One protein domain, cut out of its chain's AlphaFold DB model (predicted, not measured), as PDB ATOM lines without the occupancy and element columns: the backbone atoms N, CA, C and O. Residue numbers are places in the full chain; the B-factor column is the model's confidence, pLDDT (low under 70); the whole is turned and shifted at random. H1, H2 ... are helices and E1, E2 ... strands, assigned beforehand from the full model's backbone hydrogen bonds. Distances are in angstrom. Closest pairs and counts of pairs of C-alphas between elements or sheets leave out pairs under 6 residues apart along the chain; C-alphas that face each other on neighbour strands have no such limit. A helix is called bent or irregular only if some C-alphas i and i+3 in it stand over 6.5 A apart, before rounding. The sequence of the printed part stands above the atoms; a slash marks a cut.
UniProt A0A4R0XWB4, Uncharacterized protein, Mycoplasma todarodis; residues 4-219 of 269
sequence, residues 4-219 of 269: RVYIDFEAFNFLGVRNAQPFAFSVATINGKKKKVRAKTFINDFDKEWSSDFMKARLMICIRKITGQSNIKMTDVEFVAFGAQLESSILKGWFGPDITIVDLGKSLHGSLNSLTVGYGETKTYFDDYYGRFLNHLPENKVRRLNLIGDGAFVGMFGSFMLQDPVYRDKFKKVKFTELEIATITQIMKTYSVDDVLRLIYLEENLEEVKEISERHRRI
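Overview. This is residues 4 to 219 of the 269 residues of an uncharacterized protein of Mycoplasma todarodis (UniProt A0A4R0XWB4). A strongly twisted sheet of five strands forms the core, with the long helix H8 slanting across one face and H1 and H2 covering the other. A looser group of short helices, H4, H5 and H7 with H6, sits at the end of the sheet where E1 ends, and the last helix, H9, turns off beyond the end of H8, next to little H3. The printed part has 216 residues, with nine named helices and five named strands that follow each other along the chain as E1 E2 E3 H1 E4 H2 E5 H3 H4 H5 H6 H7 H8 H9; the sheet is mixed, ordered E3 E2 E1 E4 E5, and the class is mixed, helices and strands. It is compact, with a radius of gyration of the C-alphas of 17.6 A and spans of 51 by 45 by 32 A.

Arrangement. E1, residues 4 to 11, E2, residues 22 to 31, and E3, residues 36 to 43, form a meander, each strand the antiparallel neighbour of the one before, in two hairpins; N 8 and O 26 at 3.1 A and N 27 and O 40 at 2.9 A are within hydrogen-bond range. H1, residues 52 to 67, is over E2 at a height over the sheet of 8.0 A, along the strands. E4, residues 77 to 81, is parallel to E1, with N 5 and O 78 at 2.9 A; E3, H1 and E4 form a split strand-helix-strand unit, with E2 and E1 between its strands and a right-handed crossover. H2, residues 85 to 95, is on the sheet and joins E4 to its parallel neighbour E5, residues 100 to 103, a right-handed strand-helix-strand unit, with N 102 and O 79 at 2.8 A. H6, residues 150 to 161, is on the sheet, its closest C-alphas to E1 being Gly 155 and Ala 11, 6.5 A. It touches H7, residues 165 to 171, at Phe 160 and Phe 171, whose C-alphas are 6.5 A apart. H4, residues 127 to 134, is close but not clearly touching to H6 and to H5, residues 139 to 144. H8, residues 178 to 204, is on the face opposite H1, 8.1 A over the sheet. H3, residues 112 to 115, touches H8, closest C-alphas Leu 112 and Arg 198, 7.1 A, and only just touches H9, residues 206 to 219, with 3 pairs of C-alphas within 8 A. Every O i to N i+4 pair is within range in H1, H2, H5, H6 and H9, 22 of 23 in H8, 1 of 4 in H4 and 1 of 3 in H7, where O i to N i+3 gives 3 of 5 and 2 of 4; H3 is too short for such a pair.

Along the chain. E1 begins at C-alpha 4 (145.222, 90.046, 121.460), and H9 ends at C-alpha 219 (115.781, 81.983, 134.786). H8 measures 39.4 A, E2 26.5 A and H1 22.3 A. H4 and H7 are irregular: C-alphas 128 and 131 are 7.1 A apart, and 166 and 169 7.4 A.

Size, cuts and confidence. The two C-alphas farthest apart, of Lys 33 and Pro 138, are 53.1 A apart. The printed part has no cut, and the one long link is H3 to H4. Confidence is under 70 at residues 13 to 19, 32 to 34, 122 and 166.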
ATOM      1  N   ARG A   4     146.639  90.296 121.191       95.50
ATOM      2  CA  ARG A   4     145.222  90.046 121.460       95.50
ATOM      3  C   ARG A   4     144.360  90.900 120.528       95.50
ATOM      4  O   ARG A   4     144.539  92.125 120.481       95.50
ATOM      5  N   VAL A   5     143.480  90.263 119.762       97.75
ATOM      6  CA  VAL A   5     142.558  90.915 118.821       97.75
ATOM      7  C   VAL A   5     141.152  90.383 119.067       97.75
ATOM      8  O   VAL A   5     140.892  89.204 118.858       97.75
ATOM      9  N   TYR A   6     140.249  91.258 119.488       98.38
ATOM     10  CA  TYR A   6     138.829  90.945 119.628       98.38
ATOM     11  C   TYR A   6     138.193  91.009 118.250       98.38
ATOM     12  O   TYR A   6     138.497  91.936 117.494       98.38
ATOM     13  N   ILE A   7     137.369  90.029 117.908       98.31
ATOM     14  CA  ILE A   7     136.784  89.897 116.580       98.31
ATOM     15  C   ILE A   7     135.339  89.435 116.673       98.31
ATOM     16  O   ILE A   7     135.004  88.601 117.510       98.31
ATOM     17  N   ASP A   8     134.528  89.975 115.777       96.75
ATOM     18  CA  ASP A   8     133.160  89.548 115.536       96.75
ATOM     19  C   ASP A   8     132.888  89.573 114.022       96.75
ATOM     20  O   ASP A   8     133.365  90.480 113.321       96.75
ATOM     21  N   PHE A   9     132.212  88.542 113.509       94.50
ATOM     22  CA  PHE A   9     131.838  88.423 112.100       94.50
ATOM     23  C   PHE A   9     130.327  88.495 111.921       94.50
ATOM     24  O   PHE A   9     129.585  87.698 112.488       94.50
ATOM     25  N   GLU A  10     129.903  89.294 110.947       90.81
ATOM     26  CA  GLU A  10     128.562  89.173 110.386       90.81
ATOM     27  C   GLU A  10     128.622  88.232 109.190       90.81
ATOM     28  O   GLU A  10     129.308  88.505 108.192       90.81
ATOM     29  N   ALA A  11     127.918  87.108 109.287       84.50
ATOM     30  CA  ALA A  11     127.970  86.057 108.283       84.50
ATOM     31  C   ALA A  11     126.600  85.470 107.944       84.50
ATOM     32  O   ALA A  11     125.651  85.495 108.729       84.50
ATOM     33  N   PHE A  12     126.531  84.858 106.763       71.19
ATOM     34  CA  PHE A  12     125.391  84.047 106.351       71.19
ATOM     35  C   PHE A  12     125.355  82.755 107.152       71.19
ATOM     36  O   PHE A  12     126.096  81.824 106.864       71.19
ATOM     37  N   ASN A  13     124.485  82.662 108.150       59.50
ATOM     38  CA  ASN A  13     124.178  81.367 108.755       59.50
ATOM     39  C   ASN A  13     122.709  81.241 109.154       59.50
ATOM     40  O   ASN A  13     122.348  80.633 110.163       59.50
ATOM     41  N   PHE A  14     121.825  81.838 108.360       50.00
ATOM     42  CA  PHE A  14     120.407  81.635 108.576       50.00
ATOM     43  C   PHE A  14     120.048  80.206 108.120       50.00
ATOM     44  O   PHE A  14     120.306  79.820 106.990       50.00
ATOM     45  N   LEU A  15     119.469  79.390 109.007       46.88
ATOM     46  CA  LEU A  15     118.860  78.080 108.694       46.88
ATOM     47  C   LEU A  15     119.774  76.977 108.096       46.88
ATOM     48  O   LEU A  15     119.315  76.191 107.269       46.88
ATOM     49  N   GLY A  16     121.016  76.824 108.573       42.88
ATOM     50  CA  GLY A  16     121.758  75.560 108.406       42.88
ATOM     51  C   GLY A  16     122.661  75.448 107.173       42.88
ATOM     52  O   GLY A  16     122.996  74.336 106.758       42.88
ATOM     53  N   VAL A  17     123.093  76.575 106.604       43.78
ATOM     54  CA  VAL A  17     124.143  76.590 105.577       43.78
ATOM     55  C   VAL A  17     125.492  76.286 106.239       43.78
ATOM     56  O   VAL A  17     125.953  77.011 107.113       43.78
ATOM     57  N   ARG A  18     126.136  75.185 105.830       48.28
ATOM     58  CA  ARG A  18     127.380  74.678 106.451       48.28
ATOM     59  C   ARG A  18     128.613  75.566 106.233       48.28
ATOM     60  O   ARG A  18     129.591  75.402 106.953       48.28
ATOM     61  N   ASN A  19     128.558  76.503 105.288       61.41
ATOM     62  CA  ASN A  19     129.664  77.395 104.949       61.41
ATOM     63  C   ASN A  19     129.258  78.838 105.225       61.41
ATOM     64  O   ASN A  19     128.810  79.542 104.320       61.41
ATOM     65  N   ALA A  20     129.391  79.263 106.480       70.62
ATOM     66  CA  ALA A  20     129.118  80.642 106.835       70.62
ATOM     67  C   ALA A  20     130.119  81.567 106.139       70.62
ATOM     68  O   ALA A  20     131.331  81.463 106.327       70.62
ATOM     69  N   GLN A  21     129.596  82.446 105.295       79.50
ATOM     70  CA  GLN A  21     130.387  83.385 104.518       79.50
ATOM     71  C   GLN A  21     130.264  84.774 105.162       79.50
ATOM     72  O   GLN A  21     129.153  85.294 105.268       79.50
ATOM     73  N   PRO A  22     131.358  85.375 105.660       89.44
ATOM     74  CA  PRO A  22     131.285  86.687 106.281       89.44
ATOM     75  C   PRO A  22     131.186  87.782 105.220       89.44
ATOM     76  O   PRO A  22     131.967  87.810 104.266       89.44
ATOM     77  N   PHE A  23     130.278  88.727 105.424       90.75
ATOM     78  CA  PHE A  23     130.164  89.940 104.607       90.75
ATOM     79  C   PHE A  23     130.573  91.195 105.386       90.75
ATOM     80  O   PHE A  23     130.864  92.228 104.781       90.75
ATOM     81  N   ALA A  24     130.656  91.114 106.715       93.81
ATOM     82  CA  ALA A  24     131.248  92.149 107.545       93.81
ATOM     83  C   ALA A  24     132.052  91.548 108.700       93.81
ATOM     84  O   ALA A  24     131.918  90.374 109.043       93.81
ATOM     85  N   PHE A  25     132.928  92.365 109.271       96.12
ATOM     86  CA  PHE A  25     133.614  92.059 110.517       96.12
ATOM     87  C   PHE A  25     134.013  93.333 111.245       96.12
ATOM     88  O   PHE A  25     134.303  94.369 110.629       96.12
ATOM     89  N   SER A  26     134.159  93.205 112.554       98.12
ATOM     90  CA  SER A  26     134.824  94.182 113.401       98.12
ATOM     91  C   SER A  26     136.025  93.563 114.080       98.12
ATOM     92  O   SER A  26     136.019  92.396 114.456       98.12
ATOM     93  N   VAL A  27     137.075  94.361 114.248       98.44
ATOM     94  CA  VAL A  27     138.250  93.992 115.035       98.44
ATOM     95  C   VAL A  27     138.639  95.106 115.988       98.44
ATOM     96  O   VAL A  27     138.652  96.278 115.603       98.44
ATOM     97  N   ALA A  28     139.031  94.743 117.205       97.94
ATOM     98  CA  ALA A  28     139.565  95.671 118.192       97.94
ATOM     99  C   ALA A  28     140.838  95.141 118.862       97.94
ATOM    100  O   ALA A  28     141.092  93.942 118.929       97.94
ATOM    101  N   THR A  29     141.675  96.049 119.358       96.44
ATOM    102  CA  THR A  29     142.813  95.717 120.224       96.44
ATOM    103  C   THR A  29     143.047  96.834 121.236       96.44
ATOM    104  O   THR A  29     142.748  98.006 120.969       96.44
ATOM    105  N   ILE A  30     143.613  96.485 122.389       93.38
ATOM    106  CA  ILE A  30     143.962  97.433 123.445       93.38
ATOM    107  C   ILE A  30     145.442  97.782 123.309       93.38
ATOM    108  O   ILE A  30     146.327  96.927 123.391       93.38
ATOM    109  N   ASN A  31     145.747  99.065 123.118       82.88
ATOM    110  CA  ASN A  31     147.132  99.514 123.150       82.88
ATOM    111  C   ASN A  31     147.632  99.544 124.598       82.88
ATOM    112  O   ASN A  31     147.402 100.526 125.307       82.88
ATOM    113  N   GLY A  32     148.371  98.510 125.004       69.81
ATOM    114  CA  GLY A  32     148.882  98.352 126.370       69.81
ATOM    115  C   GLY A  32     149.695  99.534 126.919       69.81
ATOM    116  O   GLY A  32     149.724  99.726 128.126       69.81
ATOM    117  N   LYS A  33     150.295 100.384 126.070       69.56
ATOM    118  CA  LYS A  33     151.026 101.583 126.535       69.56
ATOM    119  C   LYS A  33     150.119 102.771 126.867       69.56
ATOM    120  O   LYS A  33     150.525 103.643 127.621       69.56
ATOM    121  N   LYS A  34     148.934 102.857 126.254       67.75
ATOM    122  CA  LYS A  34     148.032 104.021 126.371       67.75
ATOM    123  C   LYS A  34     146.648 103.667 126.921       67.75
ATOM    124  O   LYS A  34     145.826 104.568 127.022       67.75
ATOM    125  N   LYS A  35     146.371 102.380 127.177       77.56
ATOM    126  CA  LYS A  35     145.032 101.830 127.462       77.56
ATOM    127  C   LYS A  35     143.947 102.367 126.512       77.56
ATOM    128  O   LYS A  35     142.802 102.556 126.891       77.56
ATOM    129  N   LYS A  36     144.322 102.658 125.258       86.88
ATOM    130  CA  LYS A  36     143.391 103.140 124.231       86.88
ATOM    131  C   LYS A  36     142.966 101.977 123.356       86.88
ATOM    132  O   LYS A  36     143.829 101.302 122.783       86.88
ATOM    133  N   VAL A  37     141.658 101.797 123.225       93.75
ATOM    134  CA  VAL A  37     141.074 100.845 122.285       93.75
ATOM    135  C   VAL A  37     141.230 101.377 120.862       93.75
ATOM    136  O   VAL A  37     141.048 102.565 120.591       93.75
ATOM    137  N   ARG A  38     141.614 100.494 119.943       95.19
ATOM    138  CA  ARG A  38     141.620 100.754 118.503       95.19
ATOM    139  C   ARG A  38     140.714  99.739 117.837       95.19
ATOM    140  O   ARG A  38     141.051  98.560 117.847       95.19
ATOM    141  N   ALA A  39     139.629 100.216 117.241       96.50
ATOM    142  CA  ALA A  39     138.673  99.388 116.521       96.50
ATOM    143  C   ALA A  39     138.641  99.737 115.027       96.50
ATOM    144  O   ALA A  39     138.894 100.880 114.621       96.50
ATOM    145  N   LYS A  40     138.347  98.736 114.200       97.06
ATOM    146  CA  LYS A  40     138.057  98.888 112.775       97.06
ATOM    147  C   LYS A  40     136.961  97.917 112.371       97.06
ATOM    148  O   LYS A  40     137.063  96.731 112.655       97.06
ATOM    149  N   THR A  41     136.008  98.437 111.613       96.81
ATOM    150  CA  THR A  41     134.922  97.663 111.019       96.81
ATOM    151  C   THR A  41     135.031  97.722 109.514       96.81
ATOM    152  O   THR A  41     135.385  98.756 108.933       96.81
ATOM    153  N   PHE A  42     134.748  96.596 108.886       95.62
ATOM    154  CA  PHE A  42     134.630  96.473 107.453       95.62
ATOM    155  C   PHE A  42     133.284  95.839 107.130       95.62
ATOM    156  O   PHE A  42     132.964  94.785 107.662       95.62
ATOM    157  N   ILE A  43     132.533  96.483 106.243       93.12
ATOM    158  CA  ILE A  43     131.308  95.950 105.652       93.12
ATOM    159  C   ILE A  43     131.560  95.907 104.152       93.12
ATOM    160  O   ILE A  43     132.096  96.877 103.601       93.12
ATOM    161  N   ASN A  44     131.246  94.780 103.519       89.38
ATOM    162  CA  ASN A  44     131.378  94.640 102.082       89.38
ATOM    163  C   ASN A  44     130.525  95.682 101.353       89.38
ATOM    164  O   ASN A  44     129.425  96.024 101.781       89.38
ATOM    165  N   ASP A  45     131.052  96.164 100.235       86.38
ATOM    166  CA  ASP A  45     130.279  96.954  99.293       86.38
ATOM    167  C   ASP A  45     129.432  95.988  98.463       86.38
ATOM    168  O   ASP A  45     129.973  95.207  97.682       86.38
ATOM    169  N   PHE A  46     128.124  95.975  98.706       81.62
ATOM    170  CA  PHE A  46     127.214  94.985  98.128       81.62
ATOM    171  C   PHE A  46     127.046  95.118  96.608       81.62
ATOM    172  O   PHE A  46     126.626  94.155  95.973       81.62
ATOM    173  N   ASP A  47     127.438  96.254  96.026       79.56
ATOM    174  CA  ASP A  47     127.448  96.461  94.574       79.56
ATOM    175  C   ASP A  47     128.703  95.880  93.902       79.56
ATOM    176  O   ASP A  47     128.814  95.856  92.675       79.56
ATOM    177  N   LYS A  48     129.682  95.425  94.692       79.81
ATOM    178  CA  LYS A  48     130.955  94.885  94.207       79.81
ATOM    179  C   LYS A  48     131.035  93.382  94.403       79.81
ATOM    180  O   LYS A  48     130.512  92.829  95.371       79.81
ATOM    181  N   GLU A  49     131.774  92.731  93.505       74.12
ATOM    182  CA  GLU A  49     132.110  91.322  93.670       74.12
ATOM    183  C   GLU A  49     132.826  91.085  95.001       74.12
ATOM    184  O   GLU A  49     133.752  91.801  95.394       74.12
ATOM    185  N   TRP A  50     132.379  90.038  95.683       79.88
ATOM    186  CA  TRP A  50     132.863  89.623  96.985       79.88
ATOM    187  C   TRP A  50     133.498  88.236  96.882       79.88
ATOM    188  O   TRP A  50     133.006  87.359  96.171       79.88
ATOM    189  N   SER A  51     134.585  88.020  97.623       84.62
ATOM    190  CA  SER A  51     135.207  86.703  97.766       84.62
ATOM    191  C   SER A  51     135.803  86.511  99.158       84.62
ATOM    192  O   SER A  51     136.126  87.468  99.868       84.62
ATOM    193  N   SER A  52     136.003  85.248  99.546       85.31
ATOM    194  CA  SER A  52     136.668  84.915 100.813       85.31
ATOM    195  C   SER A  52     138.100  85.456 100.876       85.31
ATOM    196  O   SER A  52     138.510  85.966 101.918       85.31
ATOM    197  N   ASP A  53     138.841  85.428  99.765       90.88
ATOM    198  CA  ASP A  53     140.198  85.982  99.702       90.88
ATOM    199  C   ASP A  53     140.210  87.503  99.854       90.88
ATOM    200  O   ASP A  53     141.080  88.055 100.537       90.88
ATOM    201  N   PHE A  54     139.210  88.188  99.292       91.50
ATOM    202  CA  PHE A  54     139.036  89.620  99.496       91.50
ATOM    203  C   PHE A  54     138.777  89.935 100.973       91.50
ATOM    204  O   PHE A  54     139.498  90.746 101.560       91.50
ATOM    205  N   MET A  55     137.831  89.246 101.619       92.44
ATOM    206  CA  MET A  55     137.545  89.434 103.048       92.44
ATOM    207  C   MET A  55     138.764  89.152 103.926       92.44
ATOM    208  O   MET A  55     139.099  89.952 104.803       92.44
ATOM    209  N   LYS A  56     139.482  88.062 103.643       94.75
ATOM    210  CA  LYS A  56     140.731  87.688 104.312       94.75
ATOM    211  C   LYS A  56     141.792  88.783 104.181       94.75
ATOM    212  O   LYS A  56     142.410  89.171 105.178       94.75
ATOM    213  N   ALA A  57     141.993  89.326 102.980       95.12
ATOM    214  CA  ALA A  57     142.936  90.417 102.744       95.12
ATOM    215  C   ALA A  57     142.532  91.691 103.504       95.12
ATOM    216  O   ALA A  57     143.374  92.332 104.144       95.12
ATOM    217  N   ARG A  58     141.237  92.038 103.496       95.94
ATOM    218  CA  ARG A  58     140.694  93.179 104.249       95.94
ATOM    219  C   ARG A  58     140.897  93.010 105.751       95.94
ATOM    220  O   ARG A  58     141.340  93.963 106.397       95.94
ATOM    221  N   LEU A  59     140.656  91.819 106.296       97.25
ATOM    222  CA  LEU A  59     140.884  91.517 107.708       97.25
ATOM    223  C   LEU A  59     142.352  91.732 108.090       97.25
ATOM    224  O   LEU A  59     142.634  92.454 109.047       97.25
ATOM    225  N   MET A  60     143.297  91.209 107.302       96.88
ATOM    226  CA  MET A  60     144.725  91.425 107.560       96.88
ATOM    227  C   MET A  60     145.104  92.910 107.547       96.88
ATOM    228  O   MET A  60     145.854  93.363 108.413       96.88
ATOM    229  N   ILE A  61     144.577  93.695 106.600       96.69
ATOM    230  CA  ILE A  61     144.807  95.147 106.549       96.69
ATOM    231  C   ILE A  61     144.283  95.824 107.822       96.69
ATOM    232  O   ILE A  61     144.978  96.664 108.400       96.69
ATOM    233  N   CYS A  62     143.079  95.470 108.276       97.19
ATOM    234  CA  CYS A  62     142.492  96.018 109.498       97.19
ATOM    235  C   CYS A  62     143.324  95.658 110.737       97.19
ATOM    236  O   CYS A  62     143.656  96.558 111.509       97.19
ATOM    237  N   ILE A  63     143.752  94.399 110.874       97.06
ATOM    238  CA  ILE A  63     144.602  93.935 111.983       97.06
ATOM    239  C   ILE A  63     145.932  94.695 112.008       97.06
ATOM    240  O   ILE A  63     146.319  95.234 113.047       97.06
ATOM    241  N   ARG A  64     146.620  94.818 110.866       95.75
ATOM    242  CA  ARG A  64     147.884  95.574 110.757       95.75
ATOM    243  C   ARG A  64     147.708  97.034 111.175       95.75
ATOM    244  O   ARG A  64     148.552  97.582 111.881       95.75
ATOM    245  N   LYS A  65     146.585  97.658 110.799       95.00
ATOM    246  CA  LYS A  65     146.258  99.040 111.180       95.00
ATOM    247  C   LYS A  65     146.011  99.194 112.681       95.00
ATOM    248  O   LYS A  65     146.585 100.097 113.287       95.00
ATOM    249  N   ILE A  66     145.183  98.343 113.295       95.00
ATOM    250  CA  ILE A  66     144.866  98.481 114.728       95.00
ATOM    251  C   ILE A  66     146.080  98.148 115.606       95.00
ATOM    252  O   ILE A  66     146.354  98.866 116.569       95.00
ATOM    253  N   THR A  67     146.875  97.145 115.220       93.06
ATOM    254  CA  THR A  67     148.093  96.739 115.942       93.06
ATOM    255  C   THR A  67     149.276  97.678 115.694       93.06
ATOM    256  O   THR A  67     150.171  97.767 116.533       93.06
ATOM    257  N   GLY A  68     149.283  98.403 114.570       91.06
ATOM    258  CA  GLY A  68     150.414  99.225 114.135       91.06
ATOM    259  C   GLY A  68     151.614  98.407 113.644       91.06
ATOM    260  O   GLY A  68     152.727  98.920 113.646       91.06
ATOM    261  N   GLN A  69     151.409  97.141 113.267       90.50
ATOM    262  CA  GLN A  69     152.460  96.232 112.801       90.50
ATOM    263  C   GLN A  69     152.172  95.798 111.363       90.50
ATOM    264  O   GLN A  69     151.248  95.028 111.122       90.50
ATOM    265  N   SER A  70     152.970  96.263 110.401       90.69
ATOM    266  CA  SER A  70     152.799  95.942 108.973       90.69
ATOM    267  C   SER A  70     153.045  94.466 108.643       90.69
ATOM    268  O   SER A  70     152.363  93.917 107.782       90.69
ATOM    269  N   ASN A  71     153.963  93.813 109.362       91.12
ATOM    270  CA  ASN A  71     154.426  92.448 109.078       91.12
ATOM    271  C   ASN A  71     153.898  91.400 110.073       91.12
ATOM    272  O   ASN A  71     154.520  90.355 110.252       91.12
ATOM    273  N   ILE A  72     152.776  91.669 110.751       93.00
ATOM    274  CA  ILE A  72     152.197  90.711 111.701       93.00
ATOM    275  C   ILE A  72     151.761  89.420 110.991       93.00
ATOM    276  O   ILE A  72     151.058  89.468 109.974       93.00
ATOM    277  N   LYS A  73     152.172  88.265 111.528       93.56
ATOM    278  CA  LYS A  73     151.677  86.950 111.103       93.56
ATOM    279  C   LYS A  73     150.437  86.599 111.919       93.56
ATOM    280  O   LYS A  73     150.378  86.893 113.108       93.56
ATOM    281  N   MET A  74     149.449  85.949 111.306       93.94
ATOM    282  CA  MET A  74     148.209  85.594 112.016       93.94
ATOM    283  C   MET A  74     148.432  84.558 113.127       93.94
ATOM    284  O   MET A  74     147.701  84.558 114.108       93.94
ATOM    285  N   THR A  75     149.486  83.744 113.040       93.81
ATOM    286  CA  THR A  75     149.920  82.838 114.120       93.81
ATOM    287  C   THR A  75     150.425  83.579 115.366       93.81
ATOM    288  O   THR A  75     150.440  83.015 116.460       93.81
ATOM    289  N   ASP A  76     150.810  84.852 115.218       94.88
ATOM    290  CA  ASP A  76     151.215  85.730 116.321       94.88
ATOM    291  C   ASP A  76     150.022  86.496 116.921       94.88
ATOM    292  O   ASP A  76     150.200  87.299 117.842       94.88
ATOM    293  N   VAL A  77     148.810  86.265 116.408       97.06
ATOM    294  CA  VAL A  77     147.559  86.845 116.898       97.06
ATOM    295  C   VAL A  77     146.811  85.806 117.729       97.06
ATOM    296  O   VAL A  77     146.701  84.640 117.358       97.06
ATOM    297  N   GLU A  78     146.295  86.242 118.870       97.50
ATOM    298  CA  GLU A  78     145.293  85.513 119.635       97.50
ATOM    299  C   GLU A  78     143.954  86.215 119.436       97.50
ATOM    300  O   GLU A  78     143.770  87.358 119.867       97.50
ATOM    301  N   PHE A  79     143.052  85.547 118.724       98.31
ATOM    302  CA  PHE A  79     141.715  86.058 118.478       98.31
ATOM    303  C   PHE A  79     140.834  85.809 119.695       98.31
ATOM    304  O   PHE A  79     140.921  84.756 120.319       98.31
ATOM    305  N   VAL A  80     139.980  86.768 120.024       98.19
ATOM    306  CA  VAL A  80     139.050  86.692 121.150       98.19
ATOM    307  C   VAL A  80     137.646  86.962 120.628       98.19
ATOM    308  O   VAL A  80     137.436  87.961 119.945       98.19
ATOM    309  N   ALA A  81     136.706  86.071 120.926       97.38
ATOM    310  CA  ALA A  81     135.332  86.134 120.434       97.38
ATOM    311  C   ALA A  81     134.343  85.601 121.480       97.38
ATOM    312  O   ALA A  81     134.747  85.008 122.486       97.38
ATOM    313  N   PHE A  82     133.046  85.800 121.242       95.44
ATOM    314  CA  PHE A  82     131.969  85.276 122.080       95.44
ATOM    315  C   PHE A  82     131.192  84.197 121.327       95.44
ATOM    316  O   PHE A  82     130.614  84.476 120.285       95.44
ATOM    317  N   GLY A  83     131.161  82.964 121.843       90.25
ATOM    318  CA  GLY A  83     130.530  81.851 121.130       90.25
ATOM    319  C   GLY A  83     131.289  81.509 119.847       90.25
ATOM    320  O   GLY A  83     130.694  81.386 118.781       90.25
ATOM    321  N   ALA A  84     132.610  81.350 119.967       92.31
ATOM    322  CA  ALA A  84     133.598  81.467 118.889       92.31
ATOM    323  C   ALA A  84     133.573  80.379 117.790       92.31
ATOM    324  O   ALA A  84     134.575  80.154 117.105       92.31
ATOM    325  N   GLN A  85     132.479  79.633 117.629       91.31
ATOM    326  CA  GLN A  85     132.367  78.562 116.639       91.31
ATOM    327  C   GLN A  85     132.447  79.105 115.205       91.31
ATOM    328  O   GLN A  85     133.138  78.518 114.367       91.31
ATOM    329  N   LEU A  86     131.768  80.223 114.931       90.00
ATOM    330  CA  LEU A  86     131.777  80.884 113.627       90.00
ATOM    331  C   LEU A  86     133.174  81.431 113.311       90.00
ATOM    332  O   LEU A  86     133.765  81.073 112.290       90.00
ATOM    333  N   GLU A  87     133.735  82.213 114.230       94.38
ATOM    334  CA  GLU A  87     135.053  82.840 114.119       94.38
ATOM    335  C   GLU A  87     136.127  81.770 113.959       94.38
ATOM    336  O   GLU A  87     136.986  81.879 113.086       94.38
ATOM    337  N   SER A  88     136.062  80.693 114.749       94.00
ATOM    338  CA  SER A  88     137.005  79.584 114.631       94.00
ATOM    339  C   SER A  88     136.903  78.894 113.276       94.00
ATOM    340  O   SER A  88     137.938  78.487 112.754       94.00
ATOM    341  N   SER A  89     135.701  78.713 112.726       92.19
ATOM    342  CA  SER A  89     135.517  78.091 111.411       92.19
ATOM    343  C   SER A  89     136.128  78.960 110.307       92.19
ATOM    344  O   SER A  89     136.974  78.497 109.540       92.19
ATOM    345  N   ILE A  90     135.782  80.252 110.292       92.69
ATOM    346  CA  ILE A  90     136.251  81.217 109.291       92.69
ATOM    347  C   ILE A  90     137.768  81.404 109.381       92.69
ATOM    348  O   ILE A  90     138.477  81.244 108.388       92.69
ATOM    349  N   LEU A  91     138.295  81.713 110.570       95.25
ATOM    350  CA  LEU A  91     139.709  82.047 110.746       95.25
ATOM    351  C   LEU A  91     140.622  80.855 110.471       95.25
ATOM    352  O   LEU A  91     141.667  81.032 109.844       95.25
ATOM    353  N   LYS A  92     140.230  79.642 110.885       94.50
ATOM    354  CA  LYS A  92     141.008  78.437 110.571       94.50
ATOM    355  C   LYS A  92     140.921  78.067 109.097       94.50
ATOM    356  O   LYS A  92     141.927  77.660 108.526       94.50
ATOM    357  N   GLY A  93     139.764  78.268 108.463       92.44
ATOM    358  CA  GLY A  93     139.623  78.115 107.014       92.44
ATOM    359  C   GLY A  93     140.514  79.087 106.236       92.44
ATOM    360  O   GLY A  93     141.126  78.710 105.240       92.44
ATOM    361  N   TRP A  94     140.644  80.330 106.702       94.19
ATOM    362  CA  TRP A  94     141.442  81.353 106.026       94.19
ATOM    363  C   TRP A  94     142.940  81.252 106.286       94.19
ATOM    364  O   TRP A  94     143.726  81.488 105.366       94.19
ATOM    365  N   PHE A  95     143.361  80.963 107.515       95.19
ATOM    366  CA  PHE A  95     144.764  81.083 107.924       95.19
ATOM    367  C   PHE A  95     145.387  79.778 108.433       95.19
ATOM    368  O   PHE A  95     146.566  79.779 108.777       95.19
ATOM    369  N   GLY A  96     144.634  78.678 108.442       94.31
ATOM    370  CA  GLY A  96     145.095  77.358 108.869       94.31
ATOM    371  C   GLY A  96     144.684  76.985 110.301       94.31
ATOM    372  O   GLY A  96     144.216  77.826 111.071       94.31
ATOM    373  N   PRO A  97     144.852  75.709 110.684       94.94
ATOM    374  CA  PRO A  97     144.361  75.177 111.957       94.94
ATOM    375  C   PRO A  97     145.072  75.744 113.195       94.94
ATOM    376  O   PRO A  97     144.481  75.739 114.274       94.94
ATOM    377  N   ASP A  98     146.290  76.269 113.035       94.62
ATOM    378  CA  ASP A  98     147.152  76.748 114.129       94.62
ATOM    379  C   ASP A  98     146.726  78.105 114.715       94.62
ATOM    380  O   ASP A  98     147.331  78.611 115.668       94.62
ATOM    381  N   ILE A  99     145.677  78.723 114.162       96.06
ATOM    382  CA  ILE A  99     145.129  79.965 114.702       96.06
ATOM    383  C   ILE A  99     144.576  79.742 116.105       96.06
ATOM    384  O   ILE A  99     143.793  78.829 116.371       96.06
ATOM    385  N   THR A 100     144.970  80.635 117.010       96.75
ATOM    386  CA  THR A 100     144.501  80.642 118.394       96.75
ATOM    387  C   THR A 100     143.261  81.511 118.507       96.75
ATOM    388  O   THR A 100     143.314  82.700 118.195       96.75
ATOM    389  N   ILE A 101     142.163  80.910 118.968       96.94
ATOM    390  CA  ILE A 101     140.913  81.601 119.279       96.94
ATOM    391  C   ILE A 101     140.538  81.300 120.732       96.94
ATOM    392  O   ILE A 101     140.497  80.137 121.137       96.94
ATOM    393  N   VAL A 102     140.260  82.349 121.498       97.06
ATOM    394  CA  VAL A 102     139.725  82.302 122.857       97.06
ATOM    395  C   VAL A 102     138.233  82.599 122.788       97.06
ATOM    396  O   VAL A 102     137.824  83.650 122.297       97.06
ATOM    397  N   ASP A 103     137.430  81.667 123.289       96.75
ATOM    398  CA  ASP A 103     135.985  81.835 123.417       96.75
ATOM    399  C   ASP A 103     135.640  82.319 124.828       96.75
ATOM    400  O   ASP A 103     135.656  81.531 125.780       96.75
ATOM    401  N   LEU A 104     135.318  83.606 124.961       95.69
ATOM    402  CA  LEU A 104     134.895  84.196 126.232       95.69
ATOM    403  C   LEU A 104     133.511  83.695 126.679       95.69
ATOM    404  O   LEU A 104     133.194  83.743 127.863       95.69
ATOM    405  N   GLY A 105     132.692  83.199 125.748       92.94
ATOM    406  CA  GLY A 105     131.324  82.748 126.001       92.94
ATOM    407  C   GLY A 105     131.195  81.275 126.395       92.94
ATOM    408  O   GLY A 105     130.126  80.870 126.841       92.94
ATOM    409  N   LYS A 106     132.261  80.468 126.277       92.44
ATOM    410  CA  LYS A 106     132.210  78.991 126.373       92.44
ATOM    411  C   LYS A 106     131.503  78.443 127.621       92.44
ATOM    412  O   LYS A 106     130.912  77.367 127.568       92.44
ATOM    413  N   SER A 107     131.583  79.149 128.746       91.12
ATOM    414  CA  SER A 107     130.979  78.752 130.026       91.12
ATOM    415  C   SER A 107     129.931  79.739 130.542       91.12
ATOM    416  O   SER A 107     129.595  79.709 131.727       91.12
ATOM    417  N   LEU A 108     129.448  80.642 129.690       93.94
ATOM    418  CA  LEU A 108     128.492  81.679 130.062       93.94
ATOM    419  C   LEU A 108     127.100  81.373 129.500       93.94
ATOM    420  O   LEU A 108     126.941  80.768 128.441       93.94
ATOM    421  N   HIS A 109     126.074  81.800 130.228       92.12
ATOM    422  CA  HIS A 109     124.675  81.663 129.850       92.12
ATOM    423  C   HIS A 109     124.084  83.041 129.553       92.12
ATOM    424  O   HIS A 109     123.850  83.847 130.450       92.12
ATOM    425  N   GLY A 110     123.806  83.304 128.281       89.62
ATOM    426  CA  GLY A 110     123.253  84.572 127.814       89.62
ATOM    427  C   GLY A 110     123.820  84.949 126.452       89.62
ATOM    428  O   GLY A 110     124.741  84.303 125.961       89.62
ATOM    429  N   SER A 111     123.259  85.985 125.840       89.56
ATOM    430  CA  SER A 111     123.876  86.660 124.695       89.56
ATOM    431  C   SER A 111     124.907  87.686 125.166       89.56
ATOM    432  O   SER A 111     124.816  88.163 126.302       89.56
ATOM    433  N   LEU A 112     125.828  88.083 124.282       92.19
ATOM    434  CA  LEU A 112     126.810  89.137 124.549       92.19
ATOM    435  C   LEU A 112     126.147  90.405 125.110       92.19
ATOM    436  O   LEU A 112     126.531  90.870 126.181       92.19
ATOM    437  N   ASN A 113     125.083  90.896 124.463       89.62
ATOM    438  CA  ASN A 113     124.312  92.054 124.933       89.62
ATOM    439  C   ASN A 113     123.754  91.861 126.348       89.62
ATOM    440  O   ASN A 113     123.914  92.731 127.199       89.62
ATOM    441  N   SER A 114     123.144  90.707 126.626       89.94
ATOM    442  CA  SER A 114     122.548  90.438 127.940       89.94
ATOM    443  C   SER A 114     123.585  90.314 129.062       89.94
ATOM    444  O   SER A 114     123.275  90.573 130.219       89.94
ATOM    445  N   LEU A 115     124.811  89.905 128.727       92.88
ATOM    446  CA  LEU A 115     125.907  89.734 129.678       92.88
ATOM    447  C   LEU A 115     126.698  91.023 129.907       92.88
ATOM    448  O   LEU A 115     127.451  91.111 130.866       92.88
ATOM    449  N   THR A 116     126.524  92.023 129.044       93.12
ATOM    450  CA  THR A 116     127.277  93.283 129.073       93.12
ATOM    451  C   THR A 116     126.355  94.476 129.310       93.12
ATOM    452  O   THR A 116     126.555  95.558 128.767       93.12
ATOM    453  N   VAL A 117     125.320  94.300 130.134       88.56
ATOM    454  CA  VAL A 117     124.380  95.380 130.486       88.56
ATOM    455  C   VAL A 117     125.058  96.554 131.203       88.56
ATOM    456  O   VAL A 117     124.611  97.685 131.052       88.56
ATOM    457  N   GLY A 118     126.162  96.318 131.923       86.94
ATOM    458  CA  GLY A 118     126.955  97.377 132.556       86.94
ATOM    459  C   GLY A 118     127.846  98.175 131.591       86.94
ATOM    460  O   GLY A 118     128.310  99.253 131.952       86.94
ATOM    461  N   TYR A 119     128.043  97.712 130.346       87.56
ATOM    462  CA  TYR A 119     128.763  98.471 129.309       87.56
ATOM    463  C   TYR A 119     127.988  99.725 128.872       87.56
ATOM    464  O   TYR A 119     128.579 100.734 128.490       87.56
ATOM    465  N   GLY A 120     126.659  99.670 128.922       81.19
ATOM    466  CA  GLY A 120     125.786 100.768 128.534       81.19
ATOM    467  C   GLY A 120     124.365 100.294 128.263       81.19
ATOM    468  O   GLY A 120     124.077  99.095 128.299       81.19
ATOM    469  N   GLU A 121     123.480 101.246 127.962       71.38
ATOM    470  CA  GLU A 121     122.082 100.950 127.648       71.38
ATOM    471  C   GLU A 121     121.964  99.867 126.571       71.38
ATOM    472  O   GLU A 121     122.739  99.808 125.608       71.38
ATOM    473  N   THR A 122     120.979  98.986 126.750       69.00
ATOM    474  CA  THR A 122     120.622  98.019 125.715       69.00
ATOM    475  C   THR A 122     120.027  98.802 124.557       69.00
ATOM    476  O   THR A 122     118.889  99.255 124.629       69.00
ATOM    477  N   LYS A 123     120.829  99.001 123.514       75.31
ATOM    478  CA  LYS A 123     120.390  99.636 122.279       75.31
ATOM    479  C   LYS A 123     119.764  98.586 121.386       75.31
ATOM    480  O   LYS A 123     120.342  97.520 121.191       75.31
ATOM    481  N   THR A 124     118.614  98.923 120.835       82.75
ATOM    482  CA  THR A 124     118.066  98.272 119.657       82.75
ATOM    483  C   THR A 124     118.483  99.093 118.445       82.75
ATOM    484  O   THR A 124     118.262 100.303 118.385       82.75
ATOM    485  N   TYR A 125     119.171  98.464 117.497       89.81
ATOM    486  CA  TYR A 125     119.781  99.193 116.382       89.81
ATOM    487  C   TYR A 125     118.844  99.277 115.177       89.81
ATOM    488  O   TYR A 125     118.893 100.251 114.428       89.81
ATOM    489  N   PHE A 126     117.982  98.275 114.988       92.06
ATOM    490  CA  PHE A 126     117.227  98.094 113.743       92.06
ATOM    491  C   PHE A 126     115.702  98.070 113.914       92.06
ATOM    492  O   PHE A 126     115.003  97.547 113.042       92.06
ATOM    493  N   ASP A 127     115.179  98.637 115.006       88.06
ATOM    494  CA  ASP A 127     113.746  98.591 115.345       88.06
ATOM    495  C   ASP A 127     112.837  99.046 114.198       88.06
ATOM    496  O   ASP A 127     111.886  98.346 113.835       88.06
ATOM    497  N   ASP A 128     113.202 100.146 113.542       89.81
ATOM    498  CA  ASP A 128     112.435 100.731 112.438       89.81
ATOM    499  C   ASP A 128     112.427  99.866 111.164       89.81
ATOM    500  O   ASP A 128     111.612 100.067 110.259       89.81
ATOM    501  N   TYR A 129     113.319  98.876 111.073       90.81
ATOM    502  CA  TYR A 129     113.546  98.104 109.854       90.81
ATOM    503  C   TYR A 129     113.060  96.655 109.934       90.81
ATOM    504  O   TYR A 129     112.861  96.041 108.880       90.81
ATOM    505  N   TYR A 130     112.787  96.096 111.121       88.50
ATOM    506  CA  TYR A 130     112.306  94.708 111.246       88.50
ATOM    507  C   TYR A 130     111.057  94.436 110.402       88.50
ATOM    508  O   TYR A 130     110.958  93.392 109.748       88.50
ATOM    509  N   GLY A 131     110.121  95.390 110.357       86.12
ATOM    510  CA  GLY A 131     108.874  95.251 109.603       86.12
ATOM    511  C   GLY A 131     109.092  94.985 108.108       86.12
ATOM    512  O   GLY A 131     108.307  94.267 107.486       86.12
ATOM    513  N   ARG A 132     110.203  95.462 107.530       88.75
ATOM    514  CA  ARG A 132     110.550  95.223 106.118       88.75
ATOM    515  C   ARG A 132     110.663  93.733 105.810       88.75
ATOM    516  O   ARG A 132     110.166  93.286 104.780       88.75
ATOM    517  N   PHE A 133     111.261  92.965 106.718       86.25
ATOM    518  CA  PHE A 133     111.449  91.527 106.554       86.25
ATOM    519  C   PHE A 133     110.331  90.700 107.182       86.25
ATOM    520  O   PHE A 133     110.022  89.626 106.674       86.25
ATOM    521  N   LEU A 134     109.714  91.163 108.268       88.69
ATOM    522  CA  LEU A 134     108.890  90.300 109.117       88.69
ATOM    523  C   LEU A 134     107.379  90.471 108.929       88.69
ATOM    524  O   LEU A 134     106.644  89.555 109.282       88.69
ATOM    525  N   ASN A 135     106.900  91.559 108.312       85.94
ATOM    526  CA  ASN A 135     105.458  91.859 108.211       85.94
ATOM    527  C   ASN A 135     104.625  90.793 107.476       85.94
ATOM    528  O   ASN A 135     103.411  90.731 107.643       85.94
ATOM    529  N   HIS A 136     105.255  89.953 106.652       83.19
ATOM    530  CA  HIS A 136     104.576  88.870 105.936       83.19
ATOM    531  C   HIS A 136     104.535  87.548 106.722       83.19
ATOM    532  O   HIS A 136     103.956  86.567 106.251       83.19
ATOM    533  N   LEU A 137     105.193  87.483 107.883       84.06
ATOM    534  CA  LEU A 137     105.263  86.293 108.717       84.06
ATOM    535  C   LEU A 137     104.265  86.390 109.878       84.06
ATOM    536  O   LEU A 137     104.157  87.436 110.513       84.06
ATOM    537  N   PRO A 138     103.585  85.285 110.226       86.69
ATOM    538  CA  PRO A 138     102.784  85.219 111.441       86.69
ATOM    539  C   PRO A 138     103.615  85.535 112.690       86.69
ATOM    540  O   PRO A 138     104.729  85.027 112.847       86.69
ATOM    541  N   GLU A 139     103.053  86.311 113.617       88.38
ATOM    542  CA  GLU A 139     103.749  86.754 114.832       88.38
ATOM    543  C   GLU A 139     104.281  85.579 115.673       88.38
ATOM    544  O   GLU A 139     105.407  85.601 116.172       88.38
ATOM    545  N   ASN A 140     103.511  84.491 115.771       85.50
ATOM    546  CA  ASN A 140     103.939  83.276 116.467       85.50
ATOM    547  C   ASN A 140     105.207  82.658 115.848       85.50
ATOM    548  O   ASN A 140     106.051  82.130 116.573       85.50
ATOM    549  N   LYS A 141     105.368  82.737 114.523       83.38
ATOM    550  CA  LYS A 141     106.553  82.258 113.807       83.38
ATOM    551  C   LYS A 141     107.741  83.182 114.049       83.38
ATOM    552  O   LYS A 141     108.827  82.672 114.313       83.38
ATOM    553  N   VAL A 142     107.524  84.498 114.015       85.12
ATOM    554  CA  VAL A 142     108.539  85.520 114.323       85.12
ATOM    555  C   VAL A 142     109.105  85.312 115.729       85.12
ATOM    556  O   VAL A 142     110.317  85.176 115.887       85.12
ATOM    557  N   ARG A 143     108.230  85.182 116.734       84.25
ATOM    558  CA  ARG A 143     108.618  84.944 118.133       84.25
ATOM    559  C   ARG A 143     109.321  83.599 118.316       84.25
ATOM    560  O   ARG A 143     110.364  83.535 118.954       84.25
ATOM    561  N   ARG A 144     108.787  82.516 117.734       80.62
ATOM    562  CA  ARG A 144     109.367  81.164 117.866       80.62
ATOM    563  C   ARG A 144     110.777  81.066 117.289       80.62
ATOM    564  O   ARG A 144     111.583  80.304 117.807       80.62
ATOM    565  N   LEU A 145     111.045  81.780 116.199       79.31
ATOM    566  CA  LEU A 145     112.351  81.792 115.541       79.31
ATOM    567  C   LEU A 145     113.273  82.908 116.059       79.31
ATOM    568  O   LEU A 145     114.385  83.024 115.562       79.31
ATOM    569  N   ASN A 146     112.823  83.702 117.037       81.50
ATOM    570  CA  ASN A 146     113.560  84.830 117.605       81.50
ATOM    571  C   ASN A 146     114.098  85.806 116.539       81.50
ATOM    572  O   ASN A 146     115.271  86.166 116.546       81.50
ATOM    573  N   LEU A 147     113.242  86.200 115.588       83.31
ATOM    574  CA  LEU A 147     113.652  87.041 114.449       83.31
ATOM    575  C   LEU A 147     113.713  88.541 114.766       83.31
ATOM    576  O   LEU A 147     114.143  89.317 113.918       83.31
ATOM    577  N   ILE A 148     113.269  88.937 115.959       84.81
ATOM    578  CA  ILE A 148     113.365  90.307 116.472       84.81
ATOM    579  C   ILE A 148     114.626  90.369 117.335       84.81
ATOM    580  O   ILE A 148     114.589  90.121 118.538       84.81
ATOM    581  N   GLY A 149     115.759  90.602 116.683       85.88
ATOM    582  CA  GLY A 149     117.065  90.752 117.314       85.88
ATOM    583  C   GLY A 149     118.093  91.227 116.295       85.88
ATOM    584  O   GLY A 149     118.029  90.827 115.130       85.88
ATOM    585  N   ASP A 150     119.028  92.075 116.725       89.12
ATOM    586  CA  ASP A 150     119.876  92.830 115.796       89.12
ATOM    587  C   ASP A 150     120.737  91.905 114.927       89.12
ATOM    588  O   ASP A 150     120.740  92.044 113.706       89.12
ATOM    589  N   GLY A 151     121.330  90.855 115.506       86.31
ATOM    590  CA  GLY A 151     122.053  89.836 114.732       86.31
ATOM    591  C   GLY A 151     121.171  89.081 113.721       86.31
ATOM    592  O   GLY A 151     121.619  88.744 112.625       86.31
ATOM    593  N   ALA A 152     119.886  88.859 114.028       86.00
ATOM    594  CA  ALA A 152     118.953  88.261 113.070       86.00
ATOM    595  C   ALA A 152     118.632  89.232 111.924       86.00
ATOM    596  O   ALA A 152     118.582  88.812 110.765       86.00
ATOM    597  N   PHE A 153     118.450  90.521 112.228       90.75
ATOM    598  CA  PHE A 153     118.283  91.557 111.211       90.75
ATOM    599  C   PHE A 153     119.508  91.645 110.305       90.75
ATOM    600  O   PHE A 153     119.352  91.580 109.089       90.75
ATOM    601  N   VAL A 154     120.712  91.731 110.875       90.69
ATOM    602  CA  VAL A 154     121.968  91.825 110.122       90.69
ATOM    603  C   VAL A 154     122.140  90.624 109.192       90.69
ATOM    604  O   VAL A 154     122.433  90.803 108.007       90.69
ATOM    605  N   GLY A 155     121.844  89.410 109.667       86.44
ATOM    606  CA  GLY A 155     121.841  88.209 108.830       86.44
ATOM    607  C   GLY A 155     120.829  88.268 107.675       86.44
ATOM    608  O   GLY A 155     121.167  87.927 106.537       86.44
ATOM    609  N   MET A 156     119.594  88.724 107.925       87.19
ATOM    610  CA  MET A 156     118.571  88.888 106.876       87.19
ATOM    611  C   MET A 156     118.944  89.981 105.870       87.19
ATOM    612  O   MET A 156     118.828  89.764 104.664       87.19
ATOM    613  N   PHE A 157     119.416  91.131 106.355       89.94
ATOM    614  CA  PHE A 157     119.804  92.270 105.533       89.94
ATOM    615  C   PHE A 157     120.984  91.924 104.632       89.94
ATOM    616  O   PHE A 157     120.894  92.122 103.423       89.94
ATOM    617  N   GLY A 158     122.036  91.304 105.174       87.94
ATOM    618  CA  GLY A 158     123.133  90.795 104.357       87.94
ATOM    619  C   GLY A 158     122.628  89.837 103.276       87.94
ATOM    620  O   GLY A 158     123.062  89.920 102.128       87.94
ATOM    621  N   SER A 159     121.699  88.929 103.625       82.38
ATOM    622  CA  SER A 159     121.207  87.893 102.692       82.38
ATOM    623  C   SER A 159     120.409  88.513 101.548       82.38
ATOM    624  O   SER A 159     120.494  88.071 100.403       82.38
ATOM    625  N   PHE A 160     119.645  89.557 101.865       86.31
ATOM    626  CA  PHE A 160     118.954  90.383 100.887       86.31
ATOM    627  C   PHE A 160     119.939  91.107  99.964       86.31
ATOM    628  O   PHE A 160     119.799  91.011  98.747       86.31
ATOM    629  N   MET A 161     120.947  91.777 100.530       86.31
ATOM    630  CA  MET A 161     121.890  92.589  99.761       86.31
ATOM    631  C   MET A 161     122.764  91.755  98.819       86.31
ATOM    632  O   MET A 161     122.985  92.159  97.684       86.31
ATOM    633  N   LEU A 162     123.203  90.562  99.235       79.31
ATOM    634  CA  LEU A 162     123.934  89.643  98.350       79.31
ATOM    635  C   LEU A 162     123.034  88.841  97.400       79.31
ATOM    636  O   LEU A 162     123.529  88.004  96.648       79.31
ATOM    637  N   GLN A 163     121.718  89.083  97.420       74.81
ATOM    638  CA  GLN A 163     120.732  88.378  96.603       74.81
ATOM    639  C   GLN A 163     120.861  86.850  96.673       74.81
ATOM    640  O   GLN A 163     120.703  86.170  95.644       74.81
ATOM    641  N   ASP A 164     121.142  86.321  97.869       71.25
ATOM    642  CA  ASP A 164     121.347  84.891  98.097       71.25
ATOM    643  C   ASP A 164     120.191  84.103  97.446       71.25
ATOM    644  O   ASP A 164     119.021  84.356  97.774       71.25
ATOM    645  N   PRO A 165     120.471  83.169  96.515       70.31
ATOM    646  CA  PRO A 165     119.439  82.424  95.798       70.31
ATOM    647  C   PRO A 165     118.412  81.748  96.716       70.31
ATOM    648  O   PRO A 165     117.236  81.674  96.367       70.31
ATOM    649  N   VAL A 166     118.821  81.308  97.911       69.19
ATOM    650  CA  VAL A 166     117.956  80.642  98.900       69.19
ATOM    651  C   VAL A 166     116.902  81.595  99.484       69.19
ATOM    652  O   VAL A 166     115.833  81.161  99.940       69.19
ATOM    653  N   TYR A 167     117.182  82.900  99.485       70.00
ATOM    654  CA  TYR A 167     116.344  83.929 100.109       70.00
ATOM    655  C   TYR A 167     115.779  84.955  99.133       70.00
ATOM    656  O   TYR A 167     114.839  85.667  99.494       70.00
ATOM    657  N   ARG A 168     116.271  84.990  97.893       74.25
ATOM    658  CA  ARG A 168     115.828  85.910  96.840       74.25
ATOM    659  C   ARG A 168     114.306  85.941  96.697       74.25
ATOM    660  O   ARG A 168     113.699  87.007  96.767       74.25
ATOM    661  N   ASP A 169     113.672  84.774  96.615       77.50
ATOM    662  CA  ASP A 169     112.213  84.675  96.475       77.50
ATOM    663  C   ASP A 169     111.450  85.143  97.718       77.50
ATOM    664  O   ASP A 169     110.345  85.685  97.606       77.50
ATOM    665  N   LYS A 170     112.036  84.955  98.906       76.19
ATOM    666  CA  LYS A 170     111.443  85.375 100.184       76.19
ATOM    667  C   LYS A 170     111.488  86.891 100.337       76.19
ATOM    668  O   LYS A 170     110.562  87.470 100.901       76.19
ATOM    669  N   PHE A 171     112.522  87.534  99.798       80.69
ATOM    670  CA  PHE A 171     112.720  88.976  99.905       80.69
ATOM    671  C   PHE A 171     112.339  89.765  98.649       80.69
ATOM    672  O   PHE A 171     112.502  90.978  98.628       80.69
ATOM    673  N   LYS A 172     111.726  89.138  97.638       80.69
ATOM    674  CA  LYS A 172     111.326  89.802  96.380       80.69
ATOM    675  C   LYS A 172     110.425  91.037  96.536       80.69
ATOM    676  O   LYS A 172     110.333  91.853  95.627       80.69
ATOM    677  N   LYS A 173     109.700  91.145  97.657       83.56
ATOM    678  CA  LYS A 173     108.826  92.291  97.978       83.56
ATOM    679  C   LYS A 173     109.504  93.336  98.867       83.56
ATOM    680  O   LYS A 173     108.933  94.404  99.073       83.56
ATOM    681  N   VAL A 174     110.677  93.025  99.409       87.75
ATOM    682  CA  VAL A 174     111.459  93.941 100.236       87.75
ATOM    683  C   VAL A 174     112.093  94.969  99.312       87.75
ATOM    684  O   VAL A 174     112.696  94.623  98.299       87.75
ATOM    685  N   LYS A 175     111.920  96.243  99.648       87.31
ATOM    686  CA  LYS A 175     112.530  97.362  98.938       87.31
ATOM    687  C   LYS A 175     113.126  98.305  99.965       87.31
ATOM    688  O   LYS A 175     112.444  98.655 100.929       87.31
ATOM    689  N   PHE A 176     114.361  98.710  99.714       90.38
ATOM    690  CA  PHE A 176     115.027  99.796 100.411       90.38
ATOM    691  C   PHE A 176     115.422 100.849  99.385       90.38
ATOM    692  O   PHE A 176     115.801 100.524  98.258       90.38
ATOM    693  N   THR A 177     115.307 102.109  99.772       92.19
ATOM    694  CA  THR A 177     115.936 103.223  99.067       92.19
ATOM    695  C   THR A 177     117.449 103.198  99.290       92.19
ATOM    696  O   THR A 177     117.933 102.622 100.265       92.19
ATOM    697  N   GLU A 178     118.207 103.866  98.422       90.94
ATOM    698  CA  GLU A 178     119.659 104.027  98.603       90.94
ATOM    699  C   GLU A 178     119.995 104.697  99.943       90.94
ATOM    700  O   GLU A 178     120.921 104.279 100.638       90.94
ATOM    701  N   LEU A 179     119.192 105.689 100.348       93.56
ATOM    702  CA  LEU A 179     119.340 106.359 101.638       93.56
ATOM    703  C   LEU A 179     119.140 105.387 102.807       93.56
ATOM    704  O   LEU A 179     119.936 105.388 103.739       93.56
ATOM    705  N   GLU A 180     118.116 104.530 102.759       93.88
ATOM    706  CA  GLU A 180     117.900 103.515 103.795       93.88
ATOM    707  C   GLU A 180     119.052 102.510 103.855       93.88
ATOM    708  O   GLU A 180     119.502 102.184 104.949       93.88
ATOM    709  N   ILE A 181     119.573 102.054 102.711       92.31
ATOM    710  CA  ILE A 181     120.733 101.148 102.664       92.31
ATOM    711  C   ILE A 181     121.958 101.819 103.291       92.31
ATOM    712  O   ILE A 181     122.653 101.200 104.103       92.31
ATOM    713  N   ALA A 182     122.214 103.087 102.963       92.25
ATOM    714  CA  ALA A 182     123.311 103.854 103.542       92.25
ATOM    715  C   ALA A 182     123.144 104.026 105.061       92.25
ATOM    716  O   ALA A 182     124.103 103.811 105.811       92.25
ATOM    717  N   THR A 183     121.932 104.340 105.525       94.62
ATOM    718  CA  THR A 183     121.609 104.464 106.953       94.62
ATOM    719  C   THR A 183     121.785 103.136 107.683       94.62
ATOM    720  O   THR A 183     122.507 103.091 108.678       94.62
ATOM    721  N   ILE A 184     121.220 102.041 107.170       94.44
ATOM    722  CA  ILE A 184     121.373 100.700 107.750       94.44
ATOM    723  C   ILE A 184     122.852 100.321 107.814       94.44
ATOM    724  O   ILE A 184     123.333  99.905 108.863       94.44
ATOM    725  N   THR A 185     123.610 100.547 106.740       92.88
ATOM    726  CA  THR A 185     125.056 100.275 106.706       92.88
ATOM    727  C   THR A 185     125.809 101.084 107.766       92.88
ATOM    728  O   THR A 185     126.763 100.589 108.368       92.88
ATOM    729  N   GLN A 186     125.403 102.327 108.027       93.81
ATOM    730  CA  GLN A 186     126.009 103.148 109.072       93.81
ATOM    731  C   GLN A 186     125.650 102.655 110.479       93.81
ATOM    732  O   GLN A 186     126.524 102.616 111.347       93.81
ATOM    733  N   ILE A 187     124.404 102.235 110.699       94.56
ATOM    734  CA  ILE A 187     123.959 101.619 111.953       94.56
ATOM    735  C   ILE A 187     124.726 100.317 112.203       94.56
ATOM    736  O   ILE A 187     125.261 100.135 113.294       94.56
ATOM    737  N   MET A 188     124.872  99.464 111.185       93.38
ATOM    738  CA  MET A 188     125.648  98.221 111.256       93.38
ATOM    739  C   MET A 188     127.097  98.464 111.664       93.38
ATOM    740  O   MET A 188     127.628  97.723 112.481       93.38
ATOM    741  N   LYS A 189     127.742  99.526 111.164       93.50
ATOM    742  CA  LYS A 189     129.098  99.872 111.624       93.50
ATOM    743  C   LYS A 189     129.125 100.143 113.124       93.50
ATOM    744  O   LYS A 189     130.061  99.714 113.783       93.50
ATOM    745  N   THR A 190     128.137 100.861 113.651       93.69
ATOM    746  CA  THR A 190     128.049 101.149 115.088       93.69
ATOM    747  C   THR A 190     127.785  99.875 115.886       93.69
ATOM    748  O   THR A 190     128.526  99.604 116.824       93.69
ATOM    749  N   TYR A 191     126.795  99.081 115.470       94.12
ATOM    750  CA  TYR A 191     126.451  97.787 116.063       94.12
ATOM    751  C   TYR A 191     127.674  96.862 116.149       94.12
ATOM    752  O   TYR A 191     128.097  96.503 117.245       94.12
ATOM    753  N   SER A 192     128.334  96.594 115.020       94.19
ATOM    754  CA  SER A 192     129.471  95.676 114.999       94.19
ATOM    755  C   SER A 192     130.692  96.241 115.743       94.19
ATOM    756  O   SER A 192     131.546  95.473 116.181       94.19
ATOM    757  N   VAL A 193     130.868  97.569 115.858       94.62
ATOM    758  CA  VAL A 193     131.910  98.133 116.747       94.62
ATOM    759  C   VAL A 193     131.558  97.860 118.205       94.62
ATOM    760  O   VAL A 193     132.437  97.453 118.963       94.62
ATOM    761  N   ASP A 194     130.305  98.085 118.597       94.75
ATOM    762  CA  ASP A 194     129.859  97.862 119.969       94.75
ATOM    763  C   ASP A 194     130.043  96.398 120.391       94.75
ATOM    764  O   ASP A 194     130.482  96.169 121.515       94.75
ATOM    765  N   ASP A 195     129.855  95.419 119.502       94.62
ATOM    766  CA  ASP A 195     130.113  94.006 119.819       94.62
ATOM    767  C   ASP A 195     131.570  93.749 120.232       94.62
ATOM    768  O   ASP A 195     131.830  93.200 121.305       94.62
ATOM    769  N   VAL A 196     132.561  94.229 119.473       96.69
ATOM    770  CA  VAL A 196     133.974  94.039 119.860       96.69
ATOM    771  C   VAL A 196     134.385  94.858 121.088       96.69
ATOM    772  O   VAL A 196     135.322  94.475 121.792       96.69
ATOM    773  N   LEU A 197     133.699  95.966 121.378       95.56
ATOM    774  CA  LEU A 197     133.894  96.721 122.620       95.56
ATOM    775  C   LEU A 197     133.270  96.000 123.820       95.56
ATOM    776  O   LEU A 197     133.883  95.954 124.888       95.56
ATOM    777  N   ARG A 198     132.113  95.363 123.638       95.81
ATOM    778  CA  ARG A 198     131.487  94.491 124.637       95.81
ATOM    779  C   ARG A 198     132.360  93.278 124.943       95.81
ATOM    780  O   ARG A 198     132.427  92.893 126.102       95.81
ATOM    781  N   LEU A 199     133.084  92.717 123.967       96.88
ATOM    782  CA  LEU A 199     134.072  91.656 124.226       96.88
ATOM    783  C   LEU A 199     135.198  92.121 125.160       96.88
ATOM    784  O   LEU A 199     135.582  91.388 126.069       96.88
ATOM    785  N   ILE A 200     135.706  93.339 124.948       95.88
ATOM    786  CA  ILE A 200     136.714  93.948 125.829       95.88
ATOM    787  C   ILE A 200     136.135  94.130 127.233       95.88
ATOM    788  O   ILE A 200     136.730  93.669 128.201       95.88
ATOM    789  N   TYR A 201     134.952  94.743 127.335       95.25
ATOM    790  CA  TYR A 201     134.273  94.945 128.613       95.25
ATOM    791  C   TYR A 201     134.029  93.619 129.345       95.25
ATOM    792  O   TYR A 201     134.273  93.528 130.545       95.25
ATOM    793  N   LEU A 202     133.585  92.584 128.630       95.44
ATOM    794  CA  LEU A 202     133.321  91.263 129.193       95.44
ATOM    795  C   LEU A 202     134.590  90.661 129.803       95.44
ATOM    796  O   LEU A 202     134.551  90.151 130.920       95.44
ATOM    797  N   GLU A 203     135.719  90.745 129.096       94.69
ATOM    798  CA  GLU A 203     137.004  90.259 129.603       94.69
ATOM    799  C   GLU A 203     137.494  91.060 130.821       94.69
ATOM    800  O   GLU A 203     138.014  90.473 131.769       94.69
ATOM    801  N   GLU A 204     137.299  92.382 130.829       94.19
ATOM    802  CA  GLU A 204     137.695  93.261 131.938       94.19
ATOM    803  C   GLU A 204     136.802  93.114 133.186       94.19
ATOM    804  O   GLU A 204     137.268  93.368 134.295       94.19
ATOM    805  N   ASN A 205     135.549  92.666 133.030       95.62
ATOM    806  CA  ASN A 205     134.534  92.613 134.094       95.62
ATOM    807  C   ASN A 205     133.984  91.190 134.311       95.62
ATOM    808  O   ASN A 205     132.800  90.987 134.582       95.62
ATOM    809  N   LEU A 206     134.849  90.181 134.188       93.31
ATOM    810  CA  LEU A 206     134.443  88.774 134.147       93.31
ATOM    811  C   LEU A 206     133.644  88.305 135.379       93.31
ATOM    812  O   LEU A 206     132.771  87.449 135.243       93.31
ATOM    813  N   GLU A 207     133.923  88.832 136.572       93.38
ATOM    814  CA  GLU A 207     133.199  88.439 137.791       93.38
ATOM    815  C   GLU A 207     131.742  88.926 137.780       93.38
ATOM    816  O   GLU A 207     130.836  88.117 137.976       93.38
ATOM    817  N   GLU A 208     131.495  90.190 137.423       93.81
ATOM    818  CA  GLU A 208     130.136  90.723 137.230       93.81
ATOM    819  C   GLU A 208     129.378  89.910 136.165       93.81
ATOM    820  O   GLU A 208     128.242  89.469 136.360       93.81
ATOM    821  N   VAL A 209     130.046  89.628 135.044       94.50
ATOM    822  CA  VAL A 209     129.486  88.839 133.941       94.50
ATOM    823  C   VAL A 209     129.089  87.431 134.393       94.50
ATOM    824  O   VAL A 209     128.042  86.918 133.979       94.50
ATOM    825  N   LYS A 210     129.893  86.779 135.240       95.12
ATOM    826  CA  LYS A 210     129.579  85.446 135.779       95.12
ATOM    827  C   LYS A 210     128.324  85.469 136.645       95.12
ATOM    828  O   LYS A 210     127.517  84.544 136.545       95.12
ATOM    829  N   GLU A 211     128.125  86.510 137.449       94.62
ATOM    830  CA  GLU A 211     126.915  86.663 138.264       94.62
ATOM    831  C   GLU A 211     125.662  86.822 137.393       94.62
ATOM    832  O   GLU A 211     124.656  86.131 137.603       94.62
ATOM    833  N   ILE A 212     125.736  87.665 136.358       94.44
ATOM    834  CA  ILE A 212     124.647  87.857 135.388       94.44
ATOM    835  C   ILE A 212     124.347  86.543 134.649       94.44
ATOM    836  O   ILE A 212     123.190  86.125 134.547       94.44
ATOM    837  N   SER A 213     125.389  85.848 134.190       95.75
ATOM    838  CA  SER A 213     125.292  84.535 133.541       95.75
ATOM    839  C   SER A 213     124.589  83.504 134.430       95.75
ATOM    840  O   SER A 213     123.677  82.796 133.994       95.75
ATOM    841  N   GLU A 214     124.941  83.441 135.715       95.69
ATOM    842  CA  GLU A 214     124.312  82.518 136.657       95.69
ATOM    843  C   GLU A 214     122.831  82.853 136.884       95.69
ATOM    844  O   GLU A 214     121.981  81.954 136.948       95.69
ATOM    845  N   ARG A 215     122.481  84.143 136.923       93.81
ATOM    846  CA  ARG A 215     121.083  84.585 136.976       93.81
ATOM    847  C   ARG A 215     120.306  84.137 135.737       93.81
ATOM    848  O   ARG A 215     119.222  83.565 135.887       93.81
ATOM    849  N   HIS A 216     120.854  84.316 134.535       92.19
ATOM    850  CA  HIS A 216     120.240  83.809 133.302       92.19
ATOM    851  C   HIS A 216     120.068  82.293 133.325       92.19
ATOM    852  O   HIS A 216     119.004  81.792 132.954       92.19
ATOM    853  N   ARG A 217     121.068  81.548 133.808       93.69
ATOM    854  CA  ARG A 217     120.990  80.087 133.941       93.69
ATOM    855  C   ARG A 217     119.789  79.667 134.785       93.69
ATOM    856  O   ARG A 217     119.047  78.764 134.394       93.69
ATOM    857  N   ARG A 218     119.570  80.328 135.925       94.69
ATOM    858  CA  ARG A 218     118.426  80.062 136.815       94.69
ATOM    859  C   ARG A 218     117.095  80.397 136.145       94.69
ATOM    860  O   ARG A 218     116.190  79.568 136.164       94.69
ATOM    861  N   ILE A 219     116.995  81.562 135.503       92.19
ATOM    862  CA  ILE A 219     115.781  81.983 134.786       92.19
ATOM    863  C   ILE A 219     115.437  80.991 133.667       92.19
ATOM    864  O   ILE A 219     114.296  80.543 133.574       92.19
TER     865      ILE A 219